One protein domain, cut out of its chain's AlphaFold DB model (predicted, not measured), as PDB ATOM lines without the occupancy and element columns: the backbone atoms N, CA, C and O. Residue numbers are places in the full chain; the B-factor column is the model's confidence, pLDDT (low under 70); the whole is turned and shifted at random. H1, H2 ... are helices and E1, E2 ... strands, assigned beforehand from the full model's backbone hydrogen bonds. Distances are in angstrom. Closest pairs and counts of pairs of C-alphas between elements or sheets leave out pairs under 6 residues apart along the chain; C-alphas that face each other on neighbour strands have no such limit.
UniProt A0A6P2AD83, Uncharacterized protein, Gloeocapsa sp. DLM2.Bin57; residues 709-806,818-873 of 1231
ATOM      1  N   THR A 709      20.907 -22.681  46.703       81.75
ATOM      2  CA  THR A 709      20.922 -21.250  47.064       81.75
ATOM      3  C   THR A 709      20.937 -20.396  45.791       81.75
ATOM      4  O   THR A 709      22.009 -20.116  45.256       81.75
ATOM      5  N   PRO A 710      19.765 -20.013  45.249       86.44
ATOM      6  CA  PRO A 710      19.699 -19.211  44.034       86.44
ATOM      7  C   PRO A 710      19.869 -17.713  44.328       86.44
ATOM      8  O   PRO A 710      19.151 -17.141  45.150       86.44
ATOM      9  N   ALA A 711      20.748 -17.055  43.578       87.94
ATOM     10  CA  ALA A 711      20.828 -15.606  43.450       87.94
ATOM     11  C   ALA A 711      20.226 -15.188  42.101       87.94
ATOM     12  O   ALA A 711      20.582 -15.740  41.062       87.94
ATOM     13  N   GLN A 712      19.307 -14.219  42.109       89.62
ATOM     14  CA  GLN A 712      18.689 -13.665  40.900       89.62
ATOM     15  C   GLN A 712      19.244 -12.270  40.626       89.62
ATOM     16  O   GLN A 712      19.191 -11.400  41.495       89.62
ATOM     17  N   ILE A 713      19.763 -12.063  39.417       92.38
ATOM     18  CA  ILE A 713      20.576 -10.906  39.053       92.38
ATOM     19  C   ILE A 713      20.027 -10.261  37.784       92.38
ATOM     20  O   ILE A 713      20.011 -10.861  36.705       92.38
ATOM     21  N   ASN A 714      19.604  -9.004  37.899       92.25
ATOM     22  CA  ASN A 714      19.327  -8.161  36.736       92.25
ATOM     23  C   ASN A 714      20.585  -7.379  36.309       92.25
ATOM     24  O   ASN A 714      21.601  -7.359  36.999       92.25
ATOM     25  N   SER A 715      20.489  -6.697  35.169       92.31
ATOM     26  CA  SER A 715      21.577  -5.893  34.602       92.31
ATOM     27  C   SER A 715      22.148  -4.860  35.595       92.31
ATOM     28  O   SER A 715      23.367  -4.747  35.728       92.31
ATOM     29  N   SER A 716      21.290  -4.165  36.352       91.31
ATOM     30  CA  SER A 716      21.713  -3.159  37.340       91.31
ATOM     31  C   SER A 716      22.417  -3.781  38.549       91.31
ATOM     32  O   SER A 716      23.395  -3.228  39.050       91.31
ATOM     33  N   ASP A 717      21.958  -4.946  39.009       91.19
ATOM     34  CA  ASP A 717      22.608  -5.689  40.091       91.19
ATOM     35  C   ASP A 717      24.033  -6.105  39.701       91.19
ATOM     36  O   ASP A 717      24.939  -6.032  40.533       91.19
ATOM     37  N   TRP A 718      24.256  -6.468  38.431       93.00
ATOM     38  CA  TRP A 718      25.596  -6.748  37.916       93.00
ATOM     39  C   TRP A 718      26.497  -5.510  37.965       93.00
ATOM     40  O   TRP A 718      27.623  -5.606  38.452       93.00
ATOM     41  N   ASP A 719      26.018  -4.347  37.514       92.81
ATOM     42  CA  ASP A 719      26.805  -3.101  37.539       92.81
ATOM     43  C   ASP A 719      27.209  -2.721  38.959       92.81
ATOM     44  O   ASP A 719      28.357  -2.367  39.222       92.81
ATOM     45  N   LYS A 720      26.268  -2.846  39.899       91.00
ATOM     46  CA  LYS A 720      26.515  -2.590  41.318       91.00
ATOM     47  C   LYS A 720      27.524  -3.572  41.902       91.00
ATOM     48  O   LYS A 720      28.408  -3.150  42.646       91.00
ATOM     49  N   ALA A 721      27.419  -4.862  41.575       90.88
ATOM     50  CA  ALA A 721      28.371  -5.874  42.029       90.88
ATOM     51  C   ALA A 721      29.778  -5.622  41.473       90.88
ATOM     52  O   ALA A 721      30.752  -5.716  42.220       90.88
ATOM     53  N   TYR A 722      29.877  -5.250  40.195       93.56
ATOM     54  CA  TYR A 722      31.130  -4.862  39.555       93.56
ATOM     55  C   TYR A 722      31.737  -3.617  40.210       93.56
ATOM     56  O   TYR A 722      32.892  -3.652  40.628       93.56
ATOM     57  N   ALA A 723      30.959  -2.542  40.370       91.19
ATOM     58  CA  ALA A 723      31.418  -1.308  41.006       91.19
ATOM     59  C   ALA A 723      31.900  -1.552  42.445       91.19
ATOM     60  O   ALA A 723      32.949  -1.041  42.842       91.19
ATOM     61  N   LEU A 724      31.175  -2.383  43.200       89.38
ATOM     62  CA  LEU A 724      31.570  -2.801  44.541       89.38
ATOM     63  C   LEU A 724      32.907  -3.555  44.517       89.38
ATOM     64  O   LEU A 724      33.809  -3.214  45.275       89.38
ATOM     65  N   ALA A 725      33.062  -4.538  43.629       90.62
ATOM     66  CA  ALA A 725      34.294  -5.313  43.505       90.62
ATOM     67  C   ALA A 725      35.495  -4.452  43.056       90.62
ATOM     68  O   ALA A 725      36.589  -4.611  43.590       90.62
ATOM     69  N   MET A 726      35.297  -3.482  42.157       91.44
ATOM     70  CA  MET A 726      36.342  -2.536  41.724       91.44
ATOM     71  C   MET A 726      36.840  -1.616  42.849       91.44
ATOM     72  O   MET A 726      37.993  -1.163  42.814       91.44
ATOM     73  N   GLY A 727      35.986  -1.368  43.848       87.62
ATOM     74  CA  GLY A 727      36.320  -0.645  45.074       87.62
ATOM     75  C   GLY A 727      37.275  -1.398  46.004       87.62
ATOM     76  O   GLY A 727      37.860  -0.772  46.884       87.62
ATOM     77  N   ASN A 728      37.492  -2.702  45.795       91.06
ATOM     78  CA  ASN A 728      38.446  -3.477  46.580       91.06
ATOM     79  C   ASN A 728      39.889  -3.012  46.290       91.06
ATOM     80  O   ASN A 728      40.391  -3.084  45.159       91.06
ATOM     81  N   THR A 729      40.560  -2.515  47.328       90.88
ATOM     82  CA  THR A 729      41.939  -2.014  47.278       90.88
ATOM     83  C   THR A 729      42.988  -3.131  47.280       90.88
ATOM     84  O   THR A 729      44.125  -2.873  46.896       90.88
ATOM     85  N   GLU A 730      42.617  -4.365  47.636       92.56
ATOM     86  CA  GLU A 730      43.491  -5.551  47.636       92.56
ATOM     87  C   GLU A 730      43.619  -6.224  46.256       92.56
ATOM     88  O   GLU A 730      44.424  -7.145  46.066       92.56
ATOM     89  N   LEU A 731      42.814  -5.790  45.280       91.88
ATOM     90  CA  LEU A 731      42.927  -6.248  43.897       91.88
ATOM     91  C   LEU A 731      44.098  -5.547  43.200       91.88
ATOM     92  O   LEU A 731      44.165  -4.317  43.132       91.88
ATOM     93  N   THR A 732      44.995  -6.344  42.630       92.88
ATOM     94  CA  THR A 732      46.081  -5.898  41.751       92.88
ATOM     95  C   THR A 732      45.533  -5.311  40.448       92.88
ATOM     96  O   THR A 732      44.376  -5.529  40.086       92.88
ATOM     97  N   HIS A 733      46.367  -4.580  39.702       88.88
ATOM     98  CA  HIS A 733      45.959  -4.019  38.408       88.88
ATOM     99  C   HIS A 733      45.490  -5.111  37.431       88.88
ATOM    100  O   HIS A 733      44.396  -5.006  36.890       88.88
ATOM    101  N   GLY A 734      46.239  -6.216  37.320       87.62
ATOM    102  CA  GLY A 734      45.860  -7.342  36.462       87.62
ATOM    103  C   GLY A 734      44.555  -8.028  36.886       87.62
ATOM    104  O   GLY A 734      43.752  -8.398  36.037       87.62
ATOM    105  N   GLU A 735      44.283  -8.154  38.189       91.56
ATOM    106  CA  GLU A 735      42.996  -8.674  38.684       91.56
ATOM    107  C   GLU A 735      41.824  -7.738  38.342       91.56
ATOM    108  O   GLU A 735      40.742  -8.212  37.992       91.56
ATOM    109  N   LYS A 736      42.035  -6.415  38.398       92.25
ATOM    110  CA  LYS A 736      41.033  -5.427  37.969       92.25
ATOM    111  C   LYS A 736      40.788  -5.488  36.462       92.25
ATOM    112  O   LYS A 736      39.632  -5.445  36.055       92.25
ATOM    113  N   ASP A 737      41.828  -5.684  35.654       91.50
ATOM    114  CA  ASP A 737      41.689  -5.860  34.202       91.50
ATOM    115  C   ASP A 737      40.866  -7.111  33.861       91.50
ATOM    116  O   ASP A 737      39.967  -7.065  33.017       91.50
ATOM    117  N   VAL A 738      41.114  -8.229  34.557       91.25
ATOM    118  CA  VAL A 738      40.306  -9.454  34.431       91.25
ATOM    119  C   VAL A 738      38.848  -9.187  34.808       91.25
ATOM    120  O   VAL A 738      37.939  -9.587  34.080       91.25
ATOM    121  N   LEU A 739      38.609  -8.475  35.910       92.44
ATOM    122  CA  LEU A 739      37.264  -8.116  36.353       92.44
ATOM    123  C   LEU A 739      36.537  -7.216  35.338       92.44
ATOM    124  O   LEU A 739      35.349  -7.411  35.083       92.44
ATOM    125  N   THR A 740      37.243  -6.271  34.710       93.31
ATOM    126  CA  THR A 740      36.707  -5.445  33.620       93.31
ATOM    127  C   THR A 740      36.363  -6.287  32.393       93.31
ATOM    128  O   THR A 740      35.292  -6.091  31.819       93.31
ATOM    129  N   ARG A 741      37.196  -7.269  32.019       90.81
ATOM    130  CA  ARG A 741      36.872  -8.219  30.935       90.81
ATOM    131  C   ARG A 741      35.614  -9.027  31.251       90.81
ATOM    132  O   ARG A 741      34.738  -9.133  30.401       90.81
ATOM    133  N   ILE A 742      35.479  -9.538  32.479       90.75
ATOM    134  CA  ILE A 742      34.259 -10.235  32.929       90.75
ATOM    135  C   ILE A 742      33.037  -9.316  32.823       90.75
ATOM    136  O   ILE A 742      31.978  -9.739  32.366       90.75
ATOM    137  N   HIS A 743      33.175  -8.051  33.220       92.94
ATOM    138  CA  HIS A 743      32.091  -7.081  33.139       92.94
ATOM    139  C   HIS A 743      31.666  -6.770  31.698       92.94
ATOM    140  O   HIS A 743      30.473  -6.670  31.442       92.94
ATOM    141  N   GLN A 744      32.600  -6.696  30.747       90.31
ATOM    142  CA  GLN A 744      32.290  -6.483  29.326       90.31
ATOM    143  C   GLN A 744      31.452  -7.619  28.720       90.31
ATOM    144  O   GLN A 744      30.641  -7.379  27.829       90.31
ATOM    145  N   LEU A 745      31.590  -8.845  29.233       88.06
ATOM    146  CA  LEU A 745      30.790  -9.990  28.786       88.06
ATOM    147  C   LEU A 745      29.316  -9.912  29.224       88.06
ATOM    148  O   LEU A 745      28.478 -10.660  28.716       88.06
ATOM    149  N   LYS A 746      28.973  -8.998  30.141       90.88
ATOM    150  CA  LYS A 746      27.594  -8.749  30.578       90.88
ATOM    151  C   LYS A 746      26.674  -8.478  29.385       90.88
ATOM    152  O   LYS A 746      25.589  -9.055  29.318       90.88
ATOM    153  N   ASP A 747      27.097  -7.638  28.444       87.81
ATOM    154  CA  ASP A 747      26.262  -7.245  27.303       87.81
ATOM    155  C   ASP A 747      25.951  -8.429  26.383       87.81
ATOM    156  O   ASP A 747      24.859  -8.503  25.820       87.81
ATOM    157  N   SER A 748      26.854  -9.407  26.297       87.88
ATOM    158  CA  SER A 748      26.617 -10.658  25.575       87.88
ATOM    159  C   SER A 748      25.513 -11.498  26.226       87.88
ATOM    160  O   SER A 748      24.699 -12.082  25.519       87.88
ATOM    161  N   ILE A 749      25.444 -11.530  27.563       89.00
ATOM    162  CA  ILE A 749      24.392 -12.249  28.301       89.00
ATOM    163  C   ILE A 749      23.058 -11.507  28.175       89.00
ATOM    164  O   ILE A 749      22.058 -12.075  27.742       89.00
ATOM    165  N   TYR A 750      23.025 -10.228  28.561       89.81
ATOM    166  CA  TYR A 750      21.778  -9.460  28.633       89.81
ATOM    167  C   TYR A 750      21.252  -9.033  27.255       89.81
ATOM    168  O   TYR A 750      20.077  -8.682  27.135       89.81
ATOM    169  N   GLY A 751      22.089  -9.110  26.218       83.81
ATOM    170  CA  GLY A 751      21.700  -8.970  24.819       83.81
ATOM    171  C   GLY A 751      21.028 -10.211  24.222       83.81
ATOM    172  O   GLY A 751      20.464 -10.110  23.131       83.81
ATOM    173  N   ASP A 752      21.041 -11.365  24.905       83.69
ATOM    174  CA  ASP A 752      20.400 -12.574  24.386       83.69
ATOM    175  C   ASP A 752      18.874 -12.402  24.265       83.69
ATOM    176  O   ASP A 752      18.169 -11.962  25.182       83.69
ATOM    177  N   THR A 753      18.361 -12.773  23.090       77.81
ATOM    178  CA  THR A 753      16.935 -12.709  22.737       77.81
ATOM    179  C   THR A 753      16.313 -14.082  22.525       77.81
ATOM    180  O   THR A 753      15.141 -14.179  22.143       77.81
ATOM    181  N   SER A 754      17.072 -15.150  22.791       75.62
ATOM    182  CA  SER A 754      16.596 -16.514  22.626       75.62
ATOM    183  C   SER A 754      15.358 -16.790  23.493       75.62
ATOM    184  O   SER A 754      15.219 -16.356  24.640       75.62
ATOM    185  N   LYS A 755      14.414 -17.558  22.939       69.12
ATOM    186  CA  LYS A 755      13.155 -17.916  23.616       69.12
ATOM    187  C   LYS A 755      13.388 -18.721  24.900       69.12
ATOM    188  O   LYS A 755      12.597 -18.624  25.841       69.12
ATOM    189  N   HIS A 756      14.434 -19.544  24.912       72.50
ATOM    190  CA  HIS A 756      14.735 -20.474  26.000       72.50
ATOM    191  C   HIS A 756      15.756 -19.918  27.004       72.50
ATOM    192  O   HIS A 756      15.813 -20.444  28.123       72.50
ATOM    193  N   GLY A 757      16.432 -18.815  26.666       85.25
ATOM    194  CA  GLY A 757      17.529 -18.250  27.440       85.25
ATOM    195  C   GLY A 757      18.844 -19.003  27.225       85.25
ATOM    196  O   GLY A 757      18.910 -19.927  26.415       85.25
ATOM    197  N   LEU A 758      19.869 -18.638  27.993       88.00
ATOM    198  CA  LEU A 758      21.168 -19.311  28.006       88.00
ATOM    199  C   LEU A 758      21.224 -20.257  29.208       88.00
ATOM    200  O   LEU A 758      20.984 -19.834  30.339       88.00
ATOM    201  N   ASP A 759      21.528 -21.530  28.988       86.94
ATOM    202  CA  ASP A 759      21.828 -22.460  30.077       86.94
ATOM    203  C   ASP A 759      23.327 -22.454  30.417       86.94
ATOM    204  O   ASP A 759      24.105 -21.693  29.840       86.94
ATOM    205  N   LEU A 760      23.744 -23.278  31.384       86.81
ATOM    206  CA  LEU A 760      25.132 -23.308  31.850       86.81
ATOM    207  C   LEU A 760      26.128 -23.583  30.715       86.81
ATOM    208  O   LEU A 760      27.202 -22.983  30.686       86.81
ATOM    209  N   LYS A 761      25.774 -24.471  29.778       85.50
ATOM    210  CA  LYS A 761      26.627 -24.816  28.639       85.50
ATOM    211  C   LYS A 761      26.773 -23.618  27.704       85.50
ATOM    212  O   LYS A 761      27.899 -23.200  27.440       85.50
ATOM    213  N   ALA A 762      25.656 -23.008  27.306       87.81
ATOM    214  CA  ALA A 762      25.667 -21.814  26.463       87.81
ATOM    215  C   ALA A 762      26.412 -20.640  27.126       87.81
ATOM    216  O   ALA A 762      27.144 -19.915  26.459       87.81
ATOM    217  N   LEU A 763      26.281 -20.468  28.447       88.44
ATOM    218  CA  LEU A 763      27.021 -19.446  29.191       88.44
ATOM    219  C   LEU A 763      28.529 -19.721  29.206       88.44
ATOM    220  O   LEU A 763      29.302 -18.790  29.015       88.44
ATOM    221  N   ARG A 764      28.971 -20.967  29.395       88.00
ATOM    222  CA  ARG A 764      30.403 -21.317  29.328       88.00
ATOM    223  C   ARG A 764      30.993 -21.082  27.941       88.00
ATOM    224  O   ARG A 764      32.118 -20.604  27.832       88.00
ATOM    225  N   GLU A 765      30.232 -21.391  26.896       87.88
ATOM    226  CA  GLU A 765      30.635 -21.143  25.510       87.88
ATOM    227  C   GLU A 765      30.702 -19.643  25.194       87.88
ATOM    228  O   GLU A 765      31.642 -19.198  24.539       87.88
ATOM    229  N   LEU A 766      29.746 -18.859  25.697       86.25
ATOM    230  CA  LEU A 766      29.676 -17.416  25.477       86.25
ATOM    231  C   LEU A 766      30.731 -16.637  26.275       86.25
ATOM    232  O   LEU A 766      31.247 -15.627  25.804       86.25
ATOM    233  N   LEU A 767      31.039 -17.086  27.493       84.12
ATOM    234  CA  LEU A 767      31.869 -16.365  28.457       84.12
ATOM    235  C   LEU A 767      33.328 -16.830  28.452       84.12
ATOM    236  O   LEU A 767      33.956 -16.907  29.503       84.12
ATOM    237  N   GLN A 768      33.904 -17.146  27.295       83.56
ATOM    238  CA  GLN A 768      35.298 -17.589  27.246       83.56
ATOM    239  C   GLN A 768      36.274 -16.455  27.597       83.56
ATOM    240  O   GLN A 768      36.197 -15.339  27.085       83.56
ATOM    241  N   LEU A 769      37.225 -16.759  28.483       82.75
ATOM    242  CA  LEU A 769      38.296 -15.854  28.892       82.75
ATOM    243  C   LEU A 769      39.646 -16.419  28.449       82.75
ATOM    244  O   LEU A 769      40.305 -17.150  29.183       82.75
ATOM    245  N   GLU A 770      40.068 -16.066  27.237       80.06
ATOM    246  CA  GLU A 770      41.375 -16.483  26.728       80.06
ATOM    247  C   GLU A 770      42.528 -15.818  27.497       80.06
ATOM    248  O   GLU A 770      42.479 -14.623  27.832       80.06
ATOM    249  N   GLY A 771      43.578 -16.608  27.744       80.50
ATOM    250  CA  GLY A 771      44.852 -16.147  28.299       80.50
ATOM    251  C   GLY A 771      44.857 -15.849  29.803       80.50
ATOM    252  O   GLY A 771      45.795 -15.209  30.271       80.50
ATOM    253  N   ILE A 772      43.839 -16.273  30.561       85.75
ATOM    254  CA  ILE A 772      43.778 -16.082  32.019       85.75
ATOM    255  C   ILE A 772      43.985 -17.426  32.724       85.75
ATOM    256  O   ILE A 772      43.273 -18.390  32.459       85.75
ATOM    257  N   ALA A 773      44.962 -17.482  33.634       87.00
ATOM    258  CA  ALA A 773      45.268 -18.686  34.398       87.00
ATOM    259  C   ALA A 773      44.177 -18.978  35.459       87.00
ATOM    260  O   ALA A 773      43.707 -18.039  36.117       87.00
ATOM    261  N   PRO A 774      43.785 -20.251  35.679       87.81
ATOM    262  CA  PRO A 774      42.796 -20.625  36.698       87.81
ATOM    263  C   PRO A 774      43.139 -20.130  38.111       87.81
ATOM    264  O   PRO A 774      42.255 -19.720  38.863       87.81
ATOM    265  N   GLU A 775      44.422 -20.087  38.474       89.38
ATOM    266  CA  GLU A 775      44.891 -19.618  39.783       89.38
ATOM    267  C   GLU A 775      44.583 -18.128  40.002       89.38
ATOM    268  O   GLU A 775      44.235 -17.712  41.113       89.38
ATOM    269  N   THR A 776      44.653 -17.320  38.938       88.06
ATOM    270  CA  THR A 776      44.276 -15.899  38.974       88.06
ATOM    271  C   THR A 776      42.783 -15.744  39.245       88.06
ATOM    272  O   THR A 776      42.392 -14.935  40.083       88.06
ATOM    273  N   LEU A 777      41.944 -16.550  38.589       90.69
ATOM    274  CA  LEU A 777      40.492 -16.531  38.786       90.69
ATOM    275  C   LEU A 777      40.092 -17.022  40.182       90.69
ATOM    276  O   LEU A 777      39.209 -16.433  40.801       90.69
ATOM    277  N   SER A 778      40.772 -18.041  40.713       91.25
ATOM    278  CA  SER A 778      40.554 -18.540  42.079       91.25
ATOM    279  C   SER A 778      40.929 -17.500  43.145       91.25
ATOM    280  O   SER A 778      40.175 -17.259  44.096       91.25
ATOM    281  N   THR A 779      42.058 -16.812  42.951       92.31
ATOM    282  CA  THR A 779      42.485 -15.715  43.833       92.31
ATOM    283  C   THR A 779      41.490 -14.553  43.780       92.31
ATOM    284  O   THR A 779      41.046 -14.068  44.825       92.31
ATOM    285  N   LEU A 780      41.074 -14.154  42.572       92.06
ATOM    286  CA  LEU A 780      40.082 -13.102  42.350       92.06
ATOM    287  C   LEU A 780      38.738 -13.435  43.016       92.06
ATOM    288  O   LEU A 780      38.194 -12.600  43.739       92.06
ATOM    289  N   GLN A 781      38.231 -14.660  42.830       92.69
ATOM    290  CA  GLN A 781      37.007 -15.151  43.470       92.69
ATOM    291  C   GLN A 781      37.073 -14.995  44.995       92.69
ATOM    292  O   GLN A 781      36.156 -14.443  45.605       92.69
ATOM    293  N   THR A 782      38.171 -15.446  45.607       90.50
ATOM    294  CA  THR A 782      38.360 -15.404  47.064       90.50
ATOM    295  C   THR A 782      38.346 -13.967  47.588       90.50
ATOM    296  O   THR A 782      37.623 -13.662  48.538       90.50
ATOM    297  N   LYS A 783      39.091 -13.061  46.939       93.19
ATOM    298  CA  LYS A 783      39.164 -11.644  47.330       93.19
ATOM    299  C   LYS A 783      37.829 -10.915  47.166       93.19
ATOM    300  O   LYS A 783      37.459 -10.131  48.037       93.19
ATOM    301  N   ILE A 784      37.091 -11.168  46.078       89.94
ATOM    302  CA  ILE A 784      35.760 -10.574  45.858       89.94
ATOM    303  C   ILE A 784      34.800 -11.015  46.961       89.94
ATOM    304  O   ILE A 784      34.173 -10.166  47.597       89.94
ATOM    305  N   ASN A 785      34.726 -12.321  47.225       86.94
ATOM    306  CA  ASN A 785      33.826 -12.866  48.237       86.94
ATOM    307  C   ASN A 785      34.147 -12.308  49.632       86.94
ATOM    308  O   ASN A 785      33.236 -11.887  50.344       86.94
ATOM    309  N   HIS A 786      35.429 -12.239  50.005       86.00
ATOM    310  CA  HIS A 786      35.850 -11.679  51.292       86.00
ATOM    311  C   HIS A 786      35.489 -10.191  51.433       86.00
ATOM    312  O   HIS A 786      34.876  -9.789  52.423       86.00
ATOM    313  N   TYR A 787      35.799  -9.378  50.420       86.50
ATOM    314  CA  TYR A 787      35.523  -7.941  50.448       86.50
ATOM    315  C   TYR A 787      34.022  -7.638  50.515       86.50
ATOM    316  O   TYR A 787      33.584  -6.832  51.335       86.50
ATOM    317  N   GLN A 788      33.207  -8.325  49.707       81.81
ATOM    318  CA  GLN A 788      31.752  -8.157  49.739       81.81
ATOM    319  C   GLN A 788      31.172  -8.509  51.114       81.81
ATOM    320  O   GLN A 788      30.280  -7.809  51.596       81.81
ATOM    321  N   GLN A 789      31.673  -9.559  51.775       77.50
ATOM    322  CA  GLN A 789      31.267  -9.909  53.143       77.50
ATOM    323  C   GLN A 789      31.575  -8.780  54.134       77.50
ATOM    324  O   GLN A 789      30.704  -8.426  54.929       77.50
ATOM    325  N   GLY A 790      32.765  -8.178  54.048       78.56
ATOM    326  CA  GLY A 790      33.161  -7.034  54.876       78.56
ATOM    327  C   GLY A 790      32.241  -5.823  54.702       78.56
ATOM    328  O   GLY A 790      31.663  -5.345  55.676       78.56
ATOM    329  N   VAL A 791      32.014  -5.382  53.460       79.50
ATOM    330  CA  VAL A 791      31.188  -4.190  53.176       79.50
ATOM    331  C   VAL A 791      29.738  -4.372  53.630       79.50
ATOM    332  O   VAL A 791      29.112  -3.439  54.135       79.50
ATOM    333  N   PHE A 792      29.169  -5.570  53.491       75.69
ATOM    334  CA  PHE A 792      27.820  -5.801  54.003       75.69
ATOM    335  C   PHE A 792      27.777  -5.845  55.528       75.69
ATOM    336  O   PHE A 792      26.820  -5.349  56.116       75.69
ATOM    337  N   ALA A 793      28.799  -6.401  56.187       72.19
ATOM    338  CA  ALA A 793      28.888  -6.352  57.644       72.19
ATOM    339  C   ALA A 793      28.901  -4.896  58.149       72.19
ATOM    340  O   ALA A 793      28.167  -4.575  59.086       72.19
ATOM    341  N   GLU A 794      29.630  -4.003  57.474       73.25
ATOM    342  CA  GLU A 794      29.615  -2.556  57.741       73.25
ATOM    343  C   GLU A 794      28.241  -1.927  57.477       73.25
ATOM    344  O   GLU A 794      27.728  -1.173  58.309       73.25
ATOM    345  N   LEU A 795      27.588  -2.274  56.358       74.50
ATOM    346  CA  LEU A 795      26.227  -1.822  56.059       74.50
ATOM    347  C   LEU A 795      25.271  -2.197  57.193       74.50
ATOM    348  O   LEU A 795      24.506  -1.351  57.653       74.50
ATOM    349  N   LEU A 796      25.327  -3.442  57.662       68.50
ATOM    350  CA  LEU A 796      24.494  -3.912  58.763       68.50
ATOM    351  C   LEU A 796      24.826  -3.224  60.089       68.50
ATOM    352  O   LEU A 796      23.916  -2.983  60.882       68.50
ATOM    353  N   GLN A 797      26.091  -2.878  60.327       65.69
ATOM    354  CA  GLN A 797      26.483  -2.079  61.485       65.69
ATOM    355  C   GLN A 797      25.913  -0.655  61.401       65.69
ATOM    356  O   GLN A 797      25.374  -0.164  62.384       65.69
ATOM    357  N   SER A 798      25.882  -0.035  60.217       65.56
ATOM    358  CA  SER A 798      25.260   1.289  60.012       65.56
ATOM    359  C   SER A 798      23.734   1.307  60.194       65.56
ATOM    360  O   SER A 798      23.119   2.370  60.300       65.56
ATOM    361  N   LEU A 799      23.084   0.137  60.191       65.38
ATOM    362  CA  LEU A 799      21.659   0.030  60.507       65.38
ATOM    363  C   LEU A 799      21.394   0.186  62.011       65.38
ATOM    364  O   LEU A 799      20.268   0.506  62.370       65.38
ATOM    365  N   GLN A 800      22.408   0.010  62.868       60.28
ATOM    366  CA  GLN A 800      22.295   0.138  64.327       60.28
ATOM    367  C   GLN A 800      21.966   1.572  64.763       60.28
ATOM    368  O   GLN A 800      21.181   1.769  65.688       60.28
ATOM    369  N   ASP A 801      22.505   2.564  64.050       55.53
ATOM    370  CA  ASP A 801      22.325   3.991  64.350       55.53
ATOM    371  C   ASP A 801      20.902   4.492  64.050       55.53
ATOM    372  O   ASP A 801      20.457   5.513  64.583       55.53
ATOM    373  N   LEU A 802      20.153   3.772  63.204       56.19
ATOM    374  CA  LEU A 802      18.765   4.118  62.898       56.19
ATOM    375  C   LEU A 802      17.856   3.847  64.106       56.19
ATOM    376  O   LEU A 802      16.971   4.656  64.377       56.19
ATOM    377  N   ASP A 803      18.110   2.791  64.884       51.28
ATOM    378  CA  ASP A 803      17.264   2.398  66.019       51.28
ATOM    379  C   ASP A 803      17.515   3.174  67.317       51.28
ATOM    380  O   ASP A 803      16.718   3.069  68.250       51.28
ATOM    381  N   SER A 804      18.585   3.970  67.394       51.81
ATOM    382  CA  SER A 804      18.945   4.733  68.600       51.81
ATOM    383  C   SER A 804      18.138   6.019  68.829       51.81
ATOM    384  O   SER A 804      18.337   6.695  69.836       51.81
ATOM    385  N   VAL A 805      17.210   6.379  67.937       47.41
ATOM    386  CA  VAL A 805      16.390   7.591  68.097       47.41
ATOM    387  C   VAL A 805      15.223   7.329  69.055       47.41
ATOM    388  O   VAL A 805      14.208   6.726  68.699       47.41
ATOM    389  N   THR A 806      15.344   7.817  70.287       49.72
ATOM    390  CA  THR A 806      14.260   7.819  71.275       49.72
ATOM    391  C   THR A 806      13.264   8.947  71.012       49.72
ATOM    392  O   THR A 806      13.628  10.118  70.991       49.72
ATOM    393  N   LEU A 818       0.923   7.376  71.763       53.34
ATOM    394  CA  LEU A 818       2.359   7.141  71.883       53.34
ATOM    395  C   LEU A 818       2.745   5.739  71.374       53.34
ATOM    396  O   LEU A 818       3.767   5.592  70.703       53.34
ATOM    397  N   ALA A 819       1.906   4.723  71.605       51.38
ATOM    398  CA  ALA A 819       2.057   3.385  71.025       51.38
ATOM    399  C   ALA A 819       1.900   3.393  69.491       51.38
ATOM    400  O   ALA A 819       2.738   2.832  68.782       51.38
ATOM    401  N   ILE A 820       0.904   4.115  68.962       53.91
ATOM    402  CA  ILE A 820       0.698   4.290  67.513       53.91
ATOM    403  C   ILE A 820       1.893   5.005  66.869       53.91
ATOM    404  O   ILE A 820       2.403   4.546  65.845       53.91
ATOM    405  N   ALA A 821       2.379   6.092  67.478       52.09
ATOM    406  CA  ALA A 821       3.542   6.833  66.993       52.09
ATOM    407  C   ALA A 821       4.818   5.974  67.007       52.09
ATOM    408  O   ALA A 821       5.548   5.945  66.016       52.09
ATOM    409  N   ARG A 822       5.050   5.201  68.079       57.47
ATOM    410  CA  ARG A 822       6.155   4.229  68.160       57.47
ATOM    411  C   ARG A 822       6.050   3.158  67.073       57.47
ATOM    412  O   ARG A 822       7.045   2.866  66.421       57.47
ATOM    413  N   SER A 823       4.862   2.603  66.836       57.56
ATOM    414  CA  SER A 823       4.623   1.601  65.786       57.56
ATOM    415  C   SER A 823       4.820   2.168  64.369       57.56
ATOM    416  O   SER A 823       5.417   1.525  63.505       57.56
ATOM    417  N   ALA A 824       4.366   3.397  64.103       59.28
ATOM    418  CA  ALA A 824       4.596   4.082  62.829       59.28
ATOM    419  C   ALA A 824       6.086   4.387  62.589       59.28
ATOM    420  O   ALA A 824       6.593   4.155  61.493       59.28
ATOM    421  N   TYR A 825       6.794   4.834  63.628       62.81
ATOM    422  CA  TYR A 825       8.224   5.130  63.577       62.81
ATOM    423  C   TYR A 825       9.084   3.870  63.373       62.81
ATOM    424  O   TYR A 825       9.981   3.845  62.537       62.81
ATOM    425  N   LYS A 826       8.763   2.764  64.050       62.72
ATOM    426  CA  LYS A 826       9.428   1.469  63.815       62.72
ATOM    427  C   LYS A 826       9.247   0.981  62.378       62.72
ATOM    428  O   LYS A 826      10.200   0.520  61.753       62.72
ATOM    429  N   ARG A 827       8.037   1.125  61.821       65.50
ATOM    430  CA  ARG A 827       7.756   0.770  60.422       65.50
ATOM    431  C   ARG A 827       8.567   1.611  59.437       65.50
ATOM    432  O   ARG A 827       9.051   1.055  58.452       65.50
ATOM    433  N   SER A 828       8.762   2.906  59.698       64.69
ATOM    434  CA  SER A 828       9.583   3.757  58.827       64.69
ATOM    435  C   SER A 828      11.071   3.396  58.888       64.69
ATOM    436  O   SER A 828      11.728   3.394  57.847       64.69
ATOM    437  N   GLN A 829      11.596   2.998  60.050       67.38
ATOM    438  CA  GLN A 829      12.981   2.531  60.166       67.38
ATOM    439  C   GLN A 829      13.228   1.188  59.477       67.38
ATOM    440  O   GLN A 829      14.194   1.053  58.726       67.38
ATOM    441  N   VAL A 830      12.342   0.204  59.675       68.62
ATOM    442  CA  VAL A 830      12.430  -1.084  58.969       68.62
ATOM    443  C   VAL A 830      12.330  -0.864  57.458       68.62
ATOM    444  O   VAL A 830      13.083  -1.481  56.711       68.62
ATOM    445  N   ALA A 831      11.479   0.059  56.994       72.44
ATOM    446  CA  ALA A 831      11.406   0.433  55.582       72.44
ATOM    447  C   ALA A 831      12.706   1.083  55.067       72.44
ATOM    448  O   ALA A 831      13.163   0.744  53.974       72.44
ATOM    449  N   ALA A 832      13.338   1.963  55.850       72.38
ATOM    450  CA  ALA A 832      14.622   2.574  55.498       72.38
ATOM    451  C   ALA A 832      15.758   1.535  55.429       72.38
ATOM    452  O   ALA A 832      16.527   1.516  54.467       72.38
ATOM    453  N   ALA A 833      15.827   0.624  56.405       72.94
ATOM    454  CA  ALA A 833      16.777  -0.485  56.420       72.94
ATOM    455  C   ALA A 833      16.546  -1.459  55.251       72.94
ATOM    456  O   ALA A 833      17.499  -1.869  54.589       72.94
ATOM    457  N   LEU A 834      15.284  -1.776  54.941       79.31
ATOM    458  CA  LEU A 834      14.916  -2.578  53.773       79.31
ATOM    459  C   LEU A 834      15.381  -1.925  52.471       79.31
ATOM    460  O   LEU A 834      15.897  -2.631  51.612       79.31
ATOM    461  N   SER A 835      15.232  -0.603  52.327       79.25
ATOM    462  CA  SER A 835      15.725   0.119  51.146       79.25
ATOM    463  C   SER A 835      17.239  -0.029  51.002       79.25
ATOM    464  O   SER A 835      17.707  -0.418  49.937       79.25
ATOM    465  N   LYS A 836      17.996   0.173  52.090       80.25
ATOM    466  CA  LYS A 836      19.461   0.032  52.099       80.25
ATOM    467  C   LYS A 836      19.925  -1.376  51.697       80.25
ATOM    468  O   LYS A 836      20.808  -1.507  50.856       80.25
ATOM    469  N   ILE A 837      19.324  -2.433  52.256       80.88
ATOM    470  CA  ILE A 837      19.668  -3.826  51.899       80.88
ATOM    471  C   ILE A 837      19.235  -4.142  50.460       80.88
ATOM    472  O   ILE A 837      19.937  -4.843  49.736       80.88
ATOM    473  N   LYS A 838      18.084  -3.623  50.019       83.56
ATOM    474  CA  LYS A 838      17.592  -3.819  48.652       83.56
ATOM    475  C   LYS A 838      18.544  -3.222  47.615       83.56
ATOM    476  O   LYS A 838      18.726  -3.834  46.560       83.56
ATOM    477  N   ASP A 839      19.137  -2.070  47.923       82.62
ATOM    478  CA  ASP A 839      20.076  -1.377  47.042       82.62
ATOM    479  C   ASP A 839      21.437  -2.077  46.935       82.62
ATOM    480  O   ASP A 839      22.110  -1.900  45.917       82.62
ATOM    481  N   PHE A 840      21.799  -2.910  47.918       84.06
ATOM    482  CA  PHE A 840      23.008  -3.734  47.902       84.06
ATOM    483  C   PHE A 840      22.921  -4.845  46.830       84.06
ATOM    484  O   PHE A 840      21.875  -5.499  46.714       84.06
ATOM    485  N   PRO A 841      23.973  -5.085  46.022       86.62
ATOM    486  CA  PRO A 841      23.952  -6.133  45.000       86.62
ATOM    487  C   PRO A 841      23.945  -7.543  45.620       86.62
ATOM    488  O   PRO A 841      24.533  -7.741  46.683       86.62
ATOM    489  N   PRO A 842      23.316  -8.547  44.984       86.75
ATOM    490  CA  PRO A 842      23.452  -9.938  45.405       86.75
ATOM    491  C   PRO A 842      24.914 -10.412  45.379       86.75
ATOM    492  O   PRO A 842      25.708  -9.994  44.533       86.75
ATOM    493  N   TYR A 843      25.254 -11.336  46.271       84.69
ATOM    494  CA  TYR A 843      26.520 -12.059  46.270       84.69
ATOM    495  C   TYR A 843      26.452 -13.118  45.177       84.69
ATOM    496  O   TYR A 843      25.886 -14.185  45.377       84.69
ATOM    497  N   PHE A 844      26.950 -12.786  43.989       89.88
ATOM    498  CA  PHE A 844      26.931 -13.722  42.863       89.88
ATOM    499  C   PHE A 844      28.222 -13.724  42.051       89.88
ATOM    500  O   PHE A 844      28.504 -14.706  41.380       89.88
ATOM    501  N   LEU A 845      28.993 -12.630  42.055       91.12
ATOM    502  CA  LEU A 845      30.080 -12.457  41.090       91.12
ATOM    503  C   LEU A 845      31.213 -13.464  41.316       91.12
ATOM    504  O   LEU A 845      31.692 -14.061  40.357       91.12
ATOM    505  N   GLY A 846      31.594 -13.714  42.572       91.06
ATOM    506  CA  GLY A 846      32.556 -14.769  42.892       91.06
ATOM    507  C   GLY A 846      32.020 -16.171  42.589       91.06
ATOM    508  O   GLY A 846      32.755 -17.007  42.067       91.06
ATOM    509  N   ASP A 847      30.739 -16.435  42.840       90.62
ATOM    510  CA  ASP A 847      30.123 -17.733  42.535       90.62
ATOM    511  C   ASP A 847      30.043 -17.982  41.028       90.62
ATOM    512  O   ASP A 847      30.377 -19.068  40.558       90.62
ATOM    513  N   LEU A 848      29.700 -16.952  40.253       92.44
ATOM    514  CA  LEU A 848      29.721 -16.991  38.797       92.44
ATOM    515  C   LEU A 848      31.137 -17.265  38.277       92.44
ATOM    516  O   LEU A 848      31.290 -18.100  37.385       92.44
ATOM    517  N   ILE A 849      32.162 -16.626  38.868       92.44
ATOM    518  CA  ILE A 849      33.572 -16.905  38.550       92.44
ATOM    519  C   ILE A 849      33.887 -18.396  38.742       92.44
ATOM    520  O   ILE A 849      34.425 -19.060  37.852       92.44
ATOM    521  N   GLY A 850      33.478 -18.934  39.891       90.00
ATOM    522  CA  GLY A 850      33.640 -20.344  40.223       90.00
ATOM    523  C   GLY A 850      32.953 -21.287  39.238       90.00
ATOM    524  O   GLY A 850      33.565 -22.230  38.748       90.00
ATOM    525  N   ILE A 851      31.680 -21.040  38.942       89.31
ATOM    526  CA  ILE A 851      30.829 -21.953  38.168       89.31
ATOM    527  C   ILE A 851      31.203 -21.967  36.682       89.31
ATOM    528  O   ILE A 851      31.259 -23.035  36.059       89.31
ATOM    529  N   ILE A 852      31.442 -20.789  36.099       89.69
ATOM    530  CA  ILE A 852      31.694 -20.657  34.660       89.69
ATOM    531  C   ILE A 852      33.127 -21.065  34.318       89.69
ATOM    532  O   ILE A 852      33.307 -21.878  33.415       89.69
ATOM    533  N   TRP A 853      34.130 -20.561  35.046       88.50
ATOM    534  CA  TRP A 853      35.535 -20.700  34.638       88.50
ATOM    535  C   TRP A 853      36.356 -21.687  35.473       88.50
ATOM    536  O   TRP A 853      37.298 -22.267  34.943       88.50
ATOM    537  N   LEU A 854      36.017 -21.904  36.748       85.19
ATOM    538  CA  LEU A 854      36.732 -22.854  37.623       85.19
ATOM    539  C   LEU A 854      36.039 -24.217  37.734       85.19
ATOM    540  O   LEU A 854      36.558 -25.116  38.386       85.19
ATOM    541  N   GLN A 855      34.876 -24.370  37.095       81.62
ATOM    542  CA  GLN A 855      34.054 -25.581  37.139       81.62
ATOM    543  C   GLN A 855      33.659 -26.006  38.566       81.62
ATOM    544  O   GLN A 855      33.436 -27.187  38.832       81.62
ATOM    545  N   ASN A 856      33.521 -25.044  39.484       85.56
ATOM    546  CA  ASN A 856      32.955 -25.305  40.805       85.56
ATOM    547  C   ASN A 856      31.518 -25.840  40.666       85.56
ATOM    548  O   ASN A 856      30.795 -25.478  39.735       85.56
ATOM    549  N   GLN A 857      31.086 -26.660  41.629       82.50
ATOM    550  CA  GLN A 857      29.714 -27.168  41.668       82.50
ATOM    551  C   GLN A 857      28.705 -26.018  41.764       82.50
ATOM    552  O   GLN A 857      28.722 -25.230  42.711       82.50
ATOM    553  N   GLY A 858      27.808 -25.944  40.787       87.25
ATOM    554  CA  GLY A 858      26.766 -24.934  40.714       87.25
ATOM    555  C   GLY A 858      26.129 -24.892  39.334       87.25
ATOM    556  O   GLY A 858      26.561 -25.571  38.403       87.25
ATOM    557  N   PHE A 859      25.088 -24.083  39.202       89.62
ATOM    558  CA  PHE A 859      24.367 -23.918  37.950       89.62
ATOM    559  C   PHE A 859      24.129 -22.438  37.683       89.62
ATOM    560  O   PHE A 859      23.717 -21.695  38.571       89.62
ATOM    561  N   ALA A 860      24.373 -22.007  36.450       91.25
ATOM    562  CA  ALA A 860      24.067 -20.661  36.000       91.25
ATOM    563  C   ALA A 860      23.116 -20.746  34.808       91.25
ATOM    564  O   ALA A 860      23.286 -21.588  33.927       91.25
ATOM    565  N   SER A 861      22.107 -19.882  34.775       91.56
ATOM    566  CA  SER A 861      21.222 -19.757  33.619       91.56
ATOM    567  C   SER A 861      20.701 -18.340  33.484       91.56
ATOM    568  O   SER A 861      20.395 -17.678  34.471       91.56
ATOM    569  N   TYR A 862      20.572 -17.870  32.256       91.25
ATOM    570  CA  TYR A 862      19.978 -16.587  31.936       91.25
ATOM    571  C   TYR A 862      18.630 -16.804  31.265       91.25
ATOM    572  O   TYR A 862      18.532 -17.517  30.271       91.25
ATOM    573  N   ARG A 863      17.574 -16.175  31.780       88.19
ATOM    574  CA  ARG A 863      16.250 -16.214  31.156       88.19
ATOM    575  C   ARG A 863      15.491 -14.928  31.458       88.19
ATOM    576  O   ARG A 863      15.342 -14.545  32.612       88.19
ATOM    577  N   LYS A 864      14.938 -14.302  30.411       85.44
ATOM    578  CA  LYS A 864      14.030 -13.140  30.514       85.44
ATOM    579  C   LYS A 864      14.630 -11.961  31.301       85.44
ATOM    580  O   LYS A 864      13.972 -11.403  32.175       85.44
ATOM    581  N   GLY A 865      15.879 -11.595  31.008       88.19
ATOM    582  CA  GLY A 865      16.543 -10.464  31.665       88.19
ATOM    583  C   GLY A 865      17.051 -10.750  33.079       88.19
ATOM    584  O   GLY A 865      17.506  -9.827  33.751       88.19
ATOM    585  N   ILE A 866      16.976 -12.002  33.540       90.94
ATOM    586  CA  ILE A 866      17.458 -12.421  34.855       90.94
ATOM    587  C   ILE A 866      18.497 -13.518  34.661       90.94
ATOM    588  O   ILE A 866      18.196 -14.590  34.131       90.94
ATOM    589  N   LEU A 867      19.714 -13.255  35.121       93.06
ATOM    590  CA  LEU A 867      20.705 -14.290  35.360       93.06
ATOM    591  C   LEU A 867      20.420 -14.905  36.727       93.06
ATOM    592  O   LEU A 867      20.274 -14.191  37.713       93.06
ATOM    593  N   THR A 868      20.325 -16.222  36.787       92.00
ATOM    594  CA  THR A 868      20.208 -16.987  38.023       92.00
ATOM    595  C   THR A 868      21.495 -17.765  38.219       92.00
ATOM    596  O   THR A 868      21.864 -18.557  37.354       92.00
ATOM    597  N   VAL A 869      22.167 -17.527  39.341       91.44
ATOM    598  CA  VAL A 869      23.363 -18.262  39.766       91.44
ATOM    599  C   VAL A 869      22.985 -19.050  41.009       91.44
ATOM    600  O   VAL A 869      22.593 -18.461  42.011       91.44
ATOM    601  N   THR A 870      23.064 -20.372  40.932       90.50
ATOM    602  CA  THR A 870      22.681 -21.277  42.013       90.50
ATOM    603  C   THR A 870      23.901 -22.043  42.496       90.50
ATOM    604  O   THR A 870      24.556 -22.739  41.718       90.50
ATOM    605  N   THR A 871      24.174 -21.945  43.793       87.81
ATOM    606  CA  THR A 871      25.214 -22.713  44.485       87.81
ATOM    607  C   THR A 871      24.607 -23.795  45.373       87.81
ATOM    608  O   THR A 871      23.405 -23.785  45.662       87.81
ATOM    609  N   ARG A 872      25.450 -24.749  45.783       86.25
ATOM    610  CA  ARG A 872      25.071 -25.866  46.650       86.25
ATOM    611  C   ARG A 872      24.955 -25.431  48.123       86.25
ATOM    612  O   ARG A 872      25.909 -24.892  48.677       86.25
ATOM    613  N   ASP A 873      23.822 -25.709  48.771       84.38
ATOM    614  CA  ASP A 873      23.587 -25.517  50.211       84.38
ATOM    615  C   ASP A 873      23.719 -26.831  50.995       84.38
ATOM    616  O   ASP A 873      22.775 -27.610  51.113       84.38
TER     617      ASP A 873
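This is residues 709 to 806 and 818 to 873 of the 1231 residues of an uncharacterized protein of Gloeocapsa sp. DLM2.Bin57 (UniProt A0A6P2AD83). A head of short helices and one small sheet is built round H7, which packs between the three-stranded sheet E1 E3 E2 and the first half of the long helix H5; the hairpin of H1 and H2 covers another side of this head. The later part of H5 and the whole of H6 reach away from the head in the same general direction as a long arm, with H6 running back toward the head, and this arm makes the longest axis. The printed part has 154 residues with seven named helices and three named strands, in the order E1 H1 H2 H3 H4 H5 H6 H7 E2 E3; the sheet is antiparallel throughout and the class is mostly helix. The whole is only just loose, close to compact, with a radius of gyration of the C-alphas of 18.4 A, and it is elongated, spanning 63 by 39 by 28 A.

Find C-alpha 709 at (20.922, -21.250, 47.064), where strand E1, residues 709 to 713, begins; it is 13.1 A long. Helix H1 takes residues 715 to 726 over 16.7 A, and H2 takes residues 733 to 744 over 16.6 A. Then come the short helices H3, residues 746 to 750, and H4, residues 760 to 766. Look next for C-alpha 774 at (42.796, -20.625, 36.698); from there H5 runs through residues 774 to 798 for 36.5 A. Beyond the cut, H6 spans residues 818 to 839, 31.7 A, and H7 spans residues 845 to 853, 11.8 A. Strand E2, residues 858 to 863, measures 16.7 A, and E3, residues 866 to 872, measures 19.4 A and ends at C-alpha 872, (25.071, -25.866, 46.650).

Start at H1, the hub, which touches H2, H3, H5 and H7. H1 and H2 form a helical hairpin at a shallow tilt of 3 degrees, opposite ways, with the closest C-alphas, those of Met 726 and Lys 736, 6.7 A apart. With residues 724 to 725 alone H1 touches H5, about perpendicular at 82 degrees; their closest C-alphas are those of Ala 725 and Ile 784, 5.9 A apart. H5 touches H7 with residues 774 to 785 alone, at a shallow tilt of 19 degrees, opposite ways; the closest C-alphas, of Gln 781 and Gly 846, are 4.5 A apart. H7 is on the sheet at a height of 8.7 A, over E2 and only just over E3, with 3 of its C-alphas falling there; it runs across the strands, at 80 degrees to E2 on the local plane. On the same face is H4, over none of the strands; it touches H7, with the closest C-alphas, of Arg 764 and Ile 852, 5.5 A apart. H3 only grazes the sheet, with residues 749 to 750. In the sheet, look for N 711 and O 869 at 2.8 A between E1 and the inner strand E3, and for N 868 and O 861 at 2.7 A in the hairpin of E2 and E3. In H1, H2, H3, H4, H5, H6 and H7 every O i to N i+4 pair is within hydrogen-bond range. H6 touches no helix but is near H5, and it is apart from H1.

The C-alphas of Gly 771 and Leu 818 are the two farthest apart, at 65.2 A. Residues 807 to 817 are not printed, and C-alphas 806 and 818 stand 11.9 A apart across the cut. Of the links that are printed whole, none is long. Mean pLDDT of the printed part is 82.6; look for values under 70 at residue 755, residues 796 to 806 and residues 818 to 830.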